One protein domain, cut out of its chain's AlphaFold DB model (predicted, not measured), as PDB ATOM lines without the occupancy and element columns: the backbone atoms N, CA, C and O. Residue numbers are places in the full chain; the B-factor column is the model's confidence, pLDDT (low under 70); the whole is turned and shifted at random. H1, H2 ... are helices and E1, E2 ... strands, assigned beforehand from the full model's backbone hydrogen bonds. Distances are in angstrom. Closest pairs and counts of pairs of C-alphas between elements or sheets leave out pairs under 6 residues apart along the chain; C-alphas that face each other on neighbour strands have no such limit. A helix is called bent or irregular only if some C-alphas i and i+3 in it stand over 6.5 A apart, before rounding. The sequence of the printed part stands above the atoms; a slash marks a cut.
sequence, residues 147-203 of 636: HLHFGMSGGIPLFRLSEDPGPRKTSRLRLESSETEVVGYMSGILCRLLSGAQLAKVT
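This is residues 147 to 203 of the 636 residues of a protein of Symbiodinium microadriaticum (UniProt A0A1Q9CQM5). Two small antiparallel sheets follow one another along a loose, thin model bent like a V, with one short helix at the far tip. One arm of the V is the three-stranded sheet E2, E4, E3, with E4 in its middle; the other is the two-stranded ladder of E1 and E5, and H1 follows E5. The printed part has 57 residues with five named strands and one named helix, in the order E1 E2 E3 E4 E5 H1, and its class is mixed, helices and strands. It is loose, with a radius of gyration of the C-alphas of 13.2 A, and only just flat, spanning 40 by 27 by 13 A.

E1 is residues 147 to 149, beginning at C-alpha 147 (-110.918, -14.812, 182.310). E2 is residues 158 to 160. E3, residues 171 to 177, is the longest strand by residues and measures 17.1 A from first to last C-alpha. E4 is residues 182 to 187, 16.4 A, beginning at C-alpha 182 (-107.108, -10.162, 162.522). E5 is residues 190 to 194, 11.5 A. H1 is residues 196 to 203, 10.3 A, ending at C-alpha 203 (-105.995, -15.513, 191.859).

In the larger sheet E4 is the inner strand, and E2 and E3 are edge strands. E3 and E4 form a hairpin, antiparallel at 162 degrees between their directions; N 175 and O 184 are 2.9 A apart and N 184 and O 175 are 2.8 A apart, within hydrogen-bond range. E2 and E4 are antiparallel at 153 degrees, with N 159 and O 183 at 2.9 A. E4 and E5 meet only through their link. E1 and E5 are antiparallel at 161 degrees, with N 147 and O 192 at 2.8 A and N 149 and O 190 at 3.0 A. Between E3 and E5 the closest C-alphas are those of Arg 172 and Cys 191, 6.4 A apart. E1 and E4 are only just apart, at 8.2 A, and E1 and H1 only just apart, at 8.0 A. H1 is not on the three-stranded sheet; in H1 every O i to N i+4 pair is within hydrogen-bond range.

The two C-alphas farthest apart are those of Ser 162 and Lys 201, at 39.9 A. The printed part has no cut. The links E3 to E4, E4 to E5 and E5 to H1 are tight, those from E1 to E2 and from E2 to E3 are short, and no link is long. The mean pLDDT of the printed part is 87.0, and no printed residue is under 70.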
ATOM      1  N   HIS A 147    -111.541 -13.611 181.765       85.19
ATOM      2  CA  HIS A 147    -110.918 -14.812 182.310       85.19
ATOM      3  C   HIS A 147    -111.166 -16.030 181.412       85.19
ATOM      4  O   HIS A 147    -112.303 -16.488 181.234       85.19
ATOM      5  N   LEU A 148    -110.069 -16.600 180.913       86.75
ATOM      6  CA  LEU A 148    -110.040 -17.795 180.077       86.75
ATOM      7  C   LEU A 148    -109.350 -18.935 180.824       86.75
ATOM      8  O   LEU A 148    -108.222 -18.788 181.281       86.75
ATOM      9  N   HIS A 149    -109.988 -20.102 180.873       89.31
ATOM     10  CA  HIS A 149    -109.336 -21.333 181.313       89.31
ATOM     11  C   HIS A 149    -109.396 -22.359 180.181       89.31
ATOM     12  O   HIS A 149    -110.455 -22.925 179.895       89.31
ATOM     13  N   PHE A 150    -108.263 -22.621 179.526       89.56
ATOM     14  CA  PHE A 150    -108.208 -23.490 178.342       89.56
ATOM     15  C   PHE A 150    -108.544 -24.960 178.635       89.56
ATOM     16  O   PHE A 150    -109.076 -25.652 177.768       89.56
ATOM     17  N   GLY A 151    -108.270 -25.451 179.848       88.81
ATOM     18  CA  GLY A 151    -108.372 -26.884 180.139       88.81
ATOM     19  C   GLY A 151    -107.337 -27.673 179.331       88.81
ATOM     20  O   GLY A 151    -106.202 -27.229 179.191       88.81
ATOM     21  N   MET A 152    -107.711 -28.838 178.794       87.62
ATOM     22  CA  MET A 152    -106.777 -29.698 178.044       87.62
ATOM     23  C   MET A 152    -106.617 -29.350 176.556       87.62
ATOM     24  O   MET A 152    -105.653 -29.788 175.932       87.62
ATOM     25  N   SER A 153    -107.585 -28.646 175.965       85.12
ATOM     26  CA  SER A 153    -107.720 -28.518 174.503       85.12
ATOM     27  C   SER A 153    -108.120 -27.121 174.021       85.12
ATOM     28  O   SER A 153    -108.346 -26.936 172.824       85.12
ATOM     29  N   GLY A 154    -108.206 -26.150 174.934       88.19
ATOM     30  CA  GLY A 154    -108.395 -24.746 174.593       88.19
ATOM     31  C   GLY A 154    -107.167 -24.113 173.936       88.19
ATOM     32  O   GLY A 154    -106.087 -24.699 173.862       88.19
ATOM     33  N   GLY A 155    -107.355 -22.890 173.458       88.56
ATOM     34  CA  GLY A 155    -106.350 -22.117 172.739       88.56
ATOM     35  C   GLY A 155    -106.971 -20.955 171.971       88.56
ATOM     36  O   GLY A 155    -108.198 -20.815 171.925       88.56
ATOM     37  N   ILE A 156    -106.105 -20.142 171.362       90.75
ATOM     38  CA  ILE A 156    -106.458 -18.913 170.637       90.75
ATOM     39  C   ILE A 156    -105.834 -18.957 169.226       90.75
ATOM     40  O   ILE A 156    -104.821 -18.307 168.979       90.75
ATOM     41  N   PRO A 157    -106.355 -19.772 168.291       90.06
ATOM     42  CA  PRO A 157    -106.011 -19.632 166.880       90.06
ATOM     43  C   PRO A 157    -106.380 -18.235 166.360       90.06
ATOM     44  O   PRO A 157    -107.503 -17.764 166.564       90.06
ATOM     45  N   LEU A 158    -105.421 -17.615 165.674       91.81
ATOM     46  CA  LEU A 158    -105.543 -16.335 164.981       91.81
ATOM     47  C   LEU A 158    -105.551 -16.576 163.466       91.81
ATOM     48  O   LEU A 158    -104.833 -17.451 162.977       91.81
ATOM     49  N   PHE A 159    -106.338 -15.786 162.741       92.81
ATOM     50  CA  PHE A 159    -106.437 -15.785 161.281       92.81
ATOM     51  C   PHE A 159    -106.467 -14.339 160.778       92.81
ATOM     52  O   PHE A 159    -106.833 -13.431 161.527       92.81
ATOM     53  N   ARG A 160    -106.127 -14.123 159.502       93.50
ATOM     54  CA  ARG A 160    -106.474 -12.867 158.823       93.50
ATOM     55  C   ARG A 160    -107.987 -12.799 158.643       93.50
ATOM     56  O   ARG A 160    -108.618 -13.832 158.434       93.50
ATOM     57  N   LEU A 161    -108.562 -11.603 158.670       91.38
ATOM     58  CA  LEU A 161    -110.002 -11.396 158.501       91.38
ATOM     59  C   LEU A 161    -110.493 -11.852 157.114       91.38
ATOM     60  O   LEU A 161    -111.563 -12.440 156.998       91.38
ATOM     61  N   SER A 162    -109.665 -11.677 156.080       93.31
ATOM     62  CA  SER A 162    -109.881 -12.197 154.720       93.31
ATOM     63  C   SER A 162    -109.781 -13.726 154.599       93.31
ATOM     64  O   SER A 162    -110.231 -14.297 153.608       93.31
ATOM     65  N   GLU A 163    -109.219 -14.399 155.606       94.00
ATOM     66  CA  GLU A 163    -109.045 -15.855 155.685       94.00
ATOM     67  C   GLU A 163    -109.890 -16.473 156.822       94.00
ATOM     68  O   GLU A 163    -109.626 -17.609 157.226       94.00
ATOM     69  N   ASP A 164    -110.882 -15.746 157.364       93.75
ATOM     70  CA  ASP A 164    -111.684 -16.173 158.521       93.75
ATOM     71  C   ASP A 164    -112.414 -17.509 158.240       93.75
ATOM     72  O   ASP A 164    -113.349 -17.553 157.434       93.75
ATOM     73  N   PRO A 165    -112.044 -18.620 158.913       92.25
ATOM     74  CA  PRO A 165    -112.676 -19.922 158.702       92.25
ATOM     75  C   PRO A 165    -114.024 -20.067 159.430       92.25
ATOM     76  O   PRO A 165    -114.640 -21.135 159.365       92.25
ATOM     77  N   GLY A 166    -114.457 -19.047 160.174       91.94
ATOM     78  CA  GLY A 166    -115.650 -19.067 161.006       91.94
ATOM     79  C   GLY A 166    -115.473 -19.783 162.358       91.94
ATOM     80  O   GLY A 166    -114.499 -20.508 162.605       91.94
ATOM     81  N   PRO A 167    -116.442 -19.609 163.281       92.31
ATOM     82  CA  PRO A 167    -116.408 -20.238 164.594       92.31
ATOM     83  C   PRO A 167    -116.558 -21.763 164.514       92.31
ATOM     84  O   PRO A 167    -117.345 -22.310 163.743       92.31
ATOM     85  N   ARG A 168    -115.861 -22.468 165.408       89.38
ATOM     86  CA  ARG A 168    -116.020 -23.915 165.625       89.38
ATOM     87  C   ARG A 168    -116.983 -24.168 166.784       89.38
ATOM     88  O   ARG A 168    -117.174 -23.308 167.636       89.38
ATOM     89  N   LYS A 169    -117.490 -25.401 166.922       88.56
ATOM     90  CA  LYS A 169    -118.309 -25.830 168.084       88.56
ATOM     91  C   LYS A 169    -117.622 -25.609 169.450       88.56
ATOM     92  O   LYS A 169    -118.286 -25.521 170.483       88.56
ATOM     93  N   THR A 170    -116.290 -25.534 169.471       85.94
ATOM     94  CA  THR A 170    -115.468 -25.260 170.663       85.94
ATOM     95  C   THR A 170    -115.100 -23.786 170.845       85.94
ATOM     96  O   THR A 170    -114.541 -23.444 171.885       85.94
ATOM     97  N   SER A 171    -115.409 -22.906 169.885       88.81
ATOM     98  CA  SER A 171    -115.252 -21.461 170.061       88.81
ATOM     99  C   SER A 171    -116.191 -20.975 171.172       88.81
ATOM    100  O   SER A 171    -117.316 -21.464 171.318       88.81
ATOM    101  N   ARG A 172    -115.705 -20.047 171.995       89.19
ATOM    102  CA  ARG A 172    -116.441 -19.421 173.106       89.19
ATOM    103  C   ARG A 172    -116.488 -17.905 172.980       89.19
ATOM    104  O   ARG A 172    -117.482 -17.306 173.362       89.19
ATOM    105  N   LEU A 173    -115.444 -17.309 172.408       89.88
ATOM    106  CA  LEU A 173    -115.390 -15.897 172.049       89.88
ATOM    107  C   LEU A 173    -114.727 -15.748 170.674       89.88
ATOM    108  O   LEU A 173    -113.818 -16.511 170.334       89.88
ATOM    109  N   ARG A 174    -115.201 -14.775 169.894       91.81
ATOM    110  CA  ARG A 174    -114.565 -14.280 168.669       91.81
ATOM    111  C   ARG A 174    -114.149 -12.842 168.949       91.81
ATOM    112  O   ARG A 174    -115.004 -12.037 169.305       91.81
ATOM    113  N   LEU A 175    -112.864 -12.551 168.815       86.69
ATOM    114  CA  LEU A 175    -112.320 -11.197 168.846       86.69
ATOM    115  C   LEU A 175    -111.929 -10.828 167.415       86.69
ATOM    116  O   LEU A 175    -111.345 -11.650 166.716       86.69
ATOM    117  N   GLU A 176    -112.286  -9.630 166.975       91.06
ATOM    118  CA  GLU A 176    -112.007  -9.103 165.638       91.06
ATOM    119  C   GLU A 176    -111.439  -7.696 165.800       91.06
ATOM    120  O   GLU A 176    -111.987  -6.905 166.571       91.06
ATOM    121  N   SER A 177    -110.367  -7.392 165.074       83.56
ATOM    122  CA  SER A 177    -109.863  -6.033 164.893       83.56
ATOM    123  C   SER A 177    -109.859  -5.704 163.406       83.56
ATOM    124  O   SER A 177    -109.214  -6.396 162.615       83.56
ATOM    125  N   SER A 178    -110.579  -4.644 163.040       81.06
ATOM    126  CA  SER A 178    -110.565  -4.071 161.692       81.06
ATOM    127  C   SER A 178    -109.291  -3.277 161.402       81.06
ATOM    128  O   SER A 178    -108.956  -3.097 160.242       81.06
ATOM    129  N   GLU A 179    -108.580  -2.810 162.436       82.69
ATOM    130  CA  GLU A 179    -107.326  -2.057 162.281       82.69
ATOM    131  C   GLU A 179    -106.151  -2.979 161.943       82.69
ATOM    132  O   GLU A 179    -105.312  -2.638 161.116       82.69
ATOM    133  N   THR A 180    -106.100  -4.171 162.547       80.81
ATOM    134  CA  THR A 180    -105.031  -5.154 162.296       80.81
ATOM    135  C   THR A 180    -105.446  -6.269 161.331       80.81
ATOM    136  O   THR A 180    -104.693  -7.223 161.164       80.81
ATOM    137  N   GLU A 181    -106.664  -6.216 160.780       91.56
ATOM    138  CA  GLU A 181    -107.294  -7.263 159.956       91.56
ATOM    139  C   GLU A 181    -107.141  -8.695 160.517       91.56
ATOM    140  O   GLU A 181    -106.900  -9.656 159.780       91.56
ATOM    141  N   VAL A 182    -107.282  -8.866 161.837       91.06
ATOM    142  CA  VAL A 182    -107.108 -10.162 162.522       91.06
ATOM    143  C   VAL A 182    -108.383 -10.577 163.244       91.06
ATOM    144  O   VAL A 182    -109.034  -9.780 163.921       91.06
ATOM    145  N   VAL A 183    -108.691 -11.870 163.151       93.50
ATOM    146  CA  VAL A 183    -109.734 -12.542 163.925       93.50
ATOM    147  C   VAL A 183    -109.130 -13.651 164.789       93.50
ATOM    148  O   VAL A 183    -108.371 -14.500 164.321       93.50
ATOM    149  N   GLY A 184    -109.473 -13.651 166.075       91.62
ATOM    150  CA  GLY A 184    -109.062 -14.654 167.051       91.62
ATOM    151  C   GLY A 184    -110.252 -15.427 167.608       91.62
ATOM    152  O   GLY A 184    -111.222 -14.835 168.085       91.62
ATOM    153  N   TYR A 185    -110.165 -16.758 167.606       90.88
ATOM    154  CA  TYR A 185    -111.184 -17.624 168.205       90.88
ATOM    155  C   TYR A 185    -110.692 -18.236 169.504       90.88
ATOM    156  O   TYR A 185    -109.874 -19.150 169.500       90.88
ATOM    157  N   MET A 186    -111.244 -17.793 170.627       89.12
ATOM    158  CA  MET A 186    -110.888 -18.335 171.933       89.12
ATOM    159  C   MET A 186    -111.715 -19.581 172.228       89.12
ATOM    160  O   MET A 186    -112.948 -19.559 172.189       89.12
ATOM    161  N   SER A 187    -111.026 -20.671 172.552       87.50
ATOM    162  CA  SER A 187    -111.616 -21.924 173.017       87.50
ATOM    163  C   SER A 187    -111.083 -22.266 174.407       87.50
ATOM    164  O   SER A 187    -109.908 -22.063 174.706       87.50
ATOM    165  N   GLY A 188    -111.955 -22.775 175.271       85.56
ATOM    166  CA  GLY A 188    -111.622 -23.128 176.646       85.56
ATOM    167  C   GLY A 188    -112.821 -23.717 177.379       85.56
ATOM    168  O   GLY A 188    -113.952 -23.649 176.889       85.56
ATOM    169  N   ILE A 189    -112.566 -24.298 178.552       87.25
ATOM    170  CA  ILE A 189    -113.620 -24.821 179.431       87.25
ATOM    171  C   ILE A 189    -114.330 -23.700 180.199       87.25
ATOM    172  O   ILE A 189    -115.504 -23.841 180.524       87.25
ATOM    173  N   LEU A 190    -113.653 -22.568 180.431       87.75
ATOM    174  CA  LEU A 190    -114.251 -21.340 180.956       87.75
ATOM    175  C   LEU A 190    -113.862 -20.155 180.067       87.75
ATOM    176  O   LEU A 190    -112.699 -20.013 179.687       87.75
ATOM    177  N   CYS A 191    -114.842 -19.303 179.790       86.62
ATOM    178  CA  CYS A 191    -114.698 -18.002 179.147       86.62
ATOM    179  C   CYS A 191    -115.744 -17.090 179.795       86.62
ATOM    180  O   CYS A 191    -116.939 -17.320 179.616       86.62
ATOM    181  N   ARG A 192    -115.313 -16.145 180.637       83.94
ATOM    182  CA  ARG A 192    -116.213 -15.263 181.399       83.94
ATOM    183  C   ARG A 192    -115.551 -13.923 181.688       83.94
ATOM    184  O   ARG A 192    -114.341 -13.878 181.884       83.94
ATOM    185  N   LEU A 193    -116.348 -12.865 181.773       82.56
ATOM    186  CA  LEU A 193    -115.904 -11.594 182.341       82.56
ATOM    187  C   LEU A 193    -115.918 -11.688 183.872       82.56
ATOM    188  O   LEU A 193    -116.822 -12.303 184.442       82.56
ATOM    189  N   LEU A 194    -114.909 -11.107 184.517       78.81
ATOM    190  CA  LEU A 194    -114.776 -10.993 185.967       78.81
ATOM    191  C   LEU A 194    -114.668  -9.522 186.369       78.81
ATOM    192  O   LEU A 194    -113.956  -8.764 185.718       78.81
ATOM    193  N   SER A 195    -115.284  -9.130 187.482       75.06
ATOM    194  CA  SER A 195    -114.881  -7.897 188.173       75.06
ATOM    195  C   SER A 195    -113.527  -8.083 188.872       75.06
ATOM    196  O   SER A 195    -113.144  -9.216 189.184       75.06
ATOM    197  N   GLY A 196    -112.825  -6.995 189.204       70.38
ATOM    198  CA  GLY A 196    -111.564  -7.065 189.957       70.38
ATOM    199  C   GLY A 196    -111.665  -7.862 191.263       70.38
ATOM    200  O   GLY A 196    -110.785  -8.662 191.567       70.38
ATOM    201  N   ALA A 197    -112.784  -7.759 191.989       73.19
ATOM    202  CA  ALA A 197    -113.033  -8.559 193.193       73.19
ATOM    203  C   ALA A 197    -113.146 -10.071 192.897       73.19
ATOM    204  O   ALA A 197    -112.662 -10.907 193.663       73.19
ATOM    205  N   GLN A 198    -113.755 -10.447 191.768       79.44
ATOM    206  CA  GLN A 198    -113.821 -11.845 191.339       79.44
ATOM    207  C   GLN A 198    -112.464 -12.349 190.826       79.44
ATOM    208  O   GLN A 198    -112.116 -13.502 191.087       79.44
ATOM    209  N   LEU A 199    -111.682 -11.504 190.145       78.81
ATOM    210  CA  LEU A 199    -110.310 -11.814 189.734       78.81
ATOM    211  C   LEU A 199    -109.404 -12.043 190.952       78.81
ATOM    212  O   LEU A 199    -108.708 -13.056 191.003       78.81
ATOM    213  N   ALA A 200    -109.465 -11.164 191.956       76.81
ATOM    214  CA  ALA A 200    -108.750 -11.316 193.223       76.81
ATOM    215  C   ALA A 200    -109.121 -12.639 193.917       76.81
ATOM    216  O   ALA A 200    -108.245 -13.401 194.319       76.81
ATOM    217  N   LYS A 201    -110.415 -12.989 193.966       83.94
ATOM    218  CA  LYS A 201    -110.874 -14.270 194.532       83.94
ATOM    219  C   LYS A 201    -110.351 -15.497 193.772       83.94
ATOM    220  O   LYS A 201    -110.070 -16.512 194.403       83.94
ATOM    221  N   VAL A 202    -110.243 -15.434 192.442       84.56
ATOM    222  CA  VAL A 202    -109.703 -16.537 191.619       84.56
ATOM    223  C   VAL A 202    -108.186 -16.656 191.780       84.56
ATOM    224  O   VAL A 202    -107.678 -17.758 191.957       84.56
ATOM    225  N   THR A 203    -107.464 -15.538 191.756       84.81
ATOM    226  CA  THR A 203    -105.995 -15.513 191.859       84.81
ATOM    227  C   THR A 203    -105.496 -15.867 193.259       84.81
ATOM    228  O   THR A 203    -104.518 -16.599 193.376       84.81
TER     229      THR A 203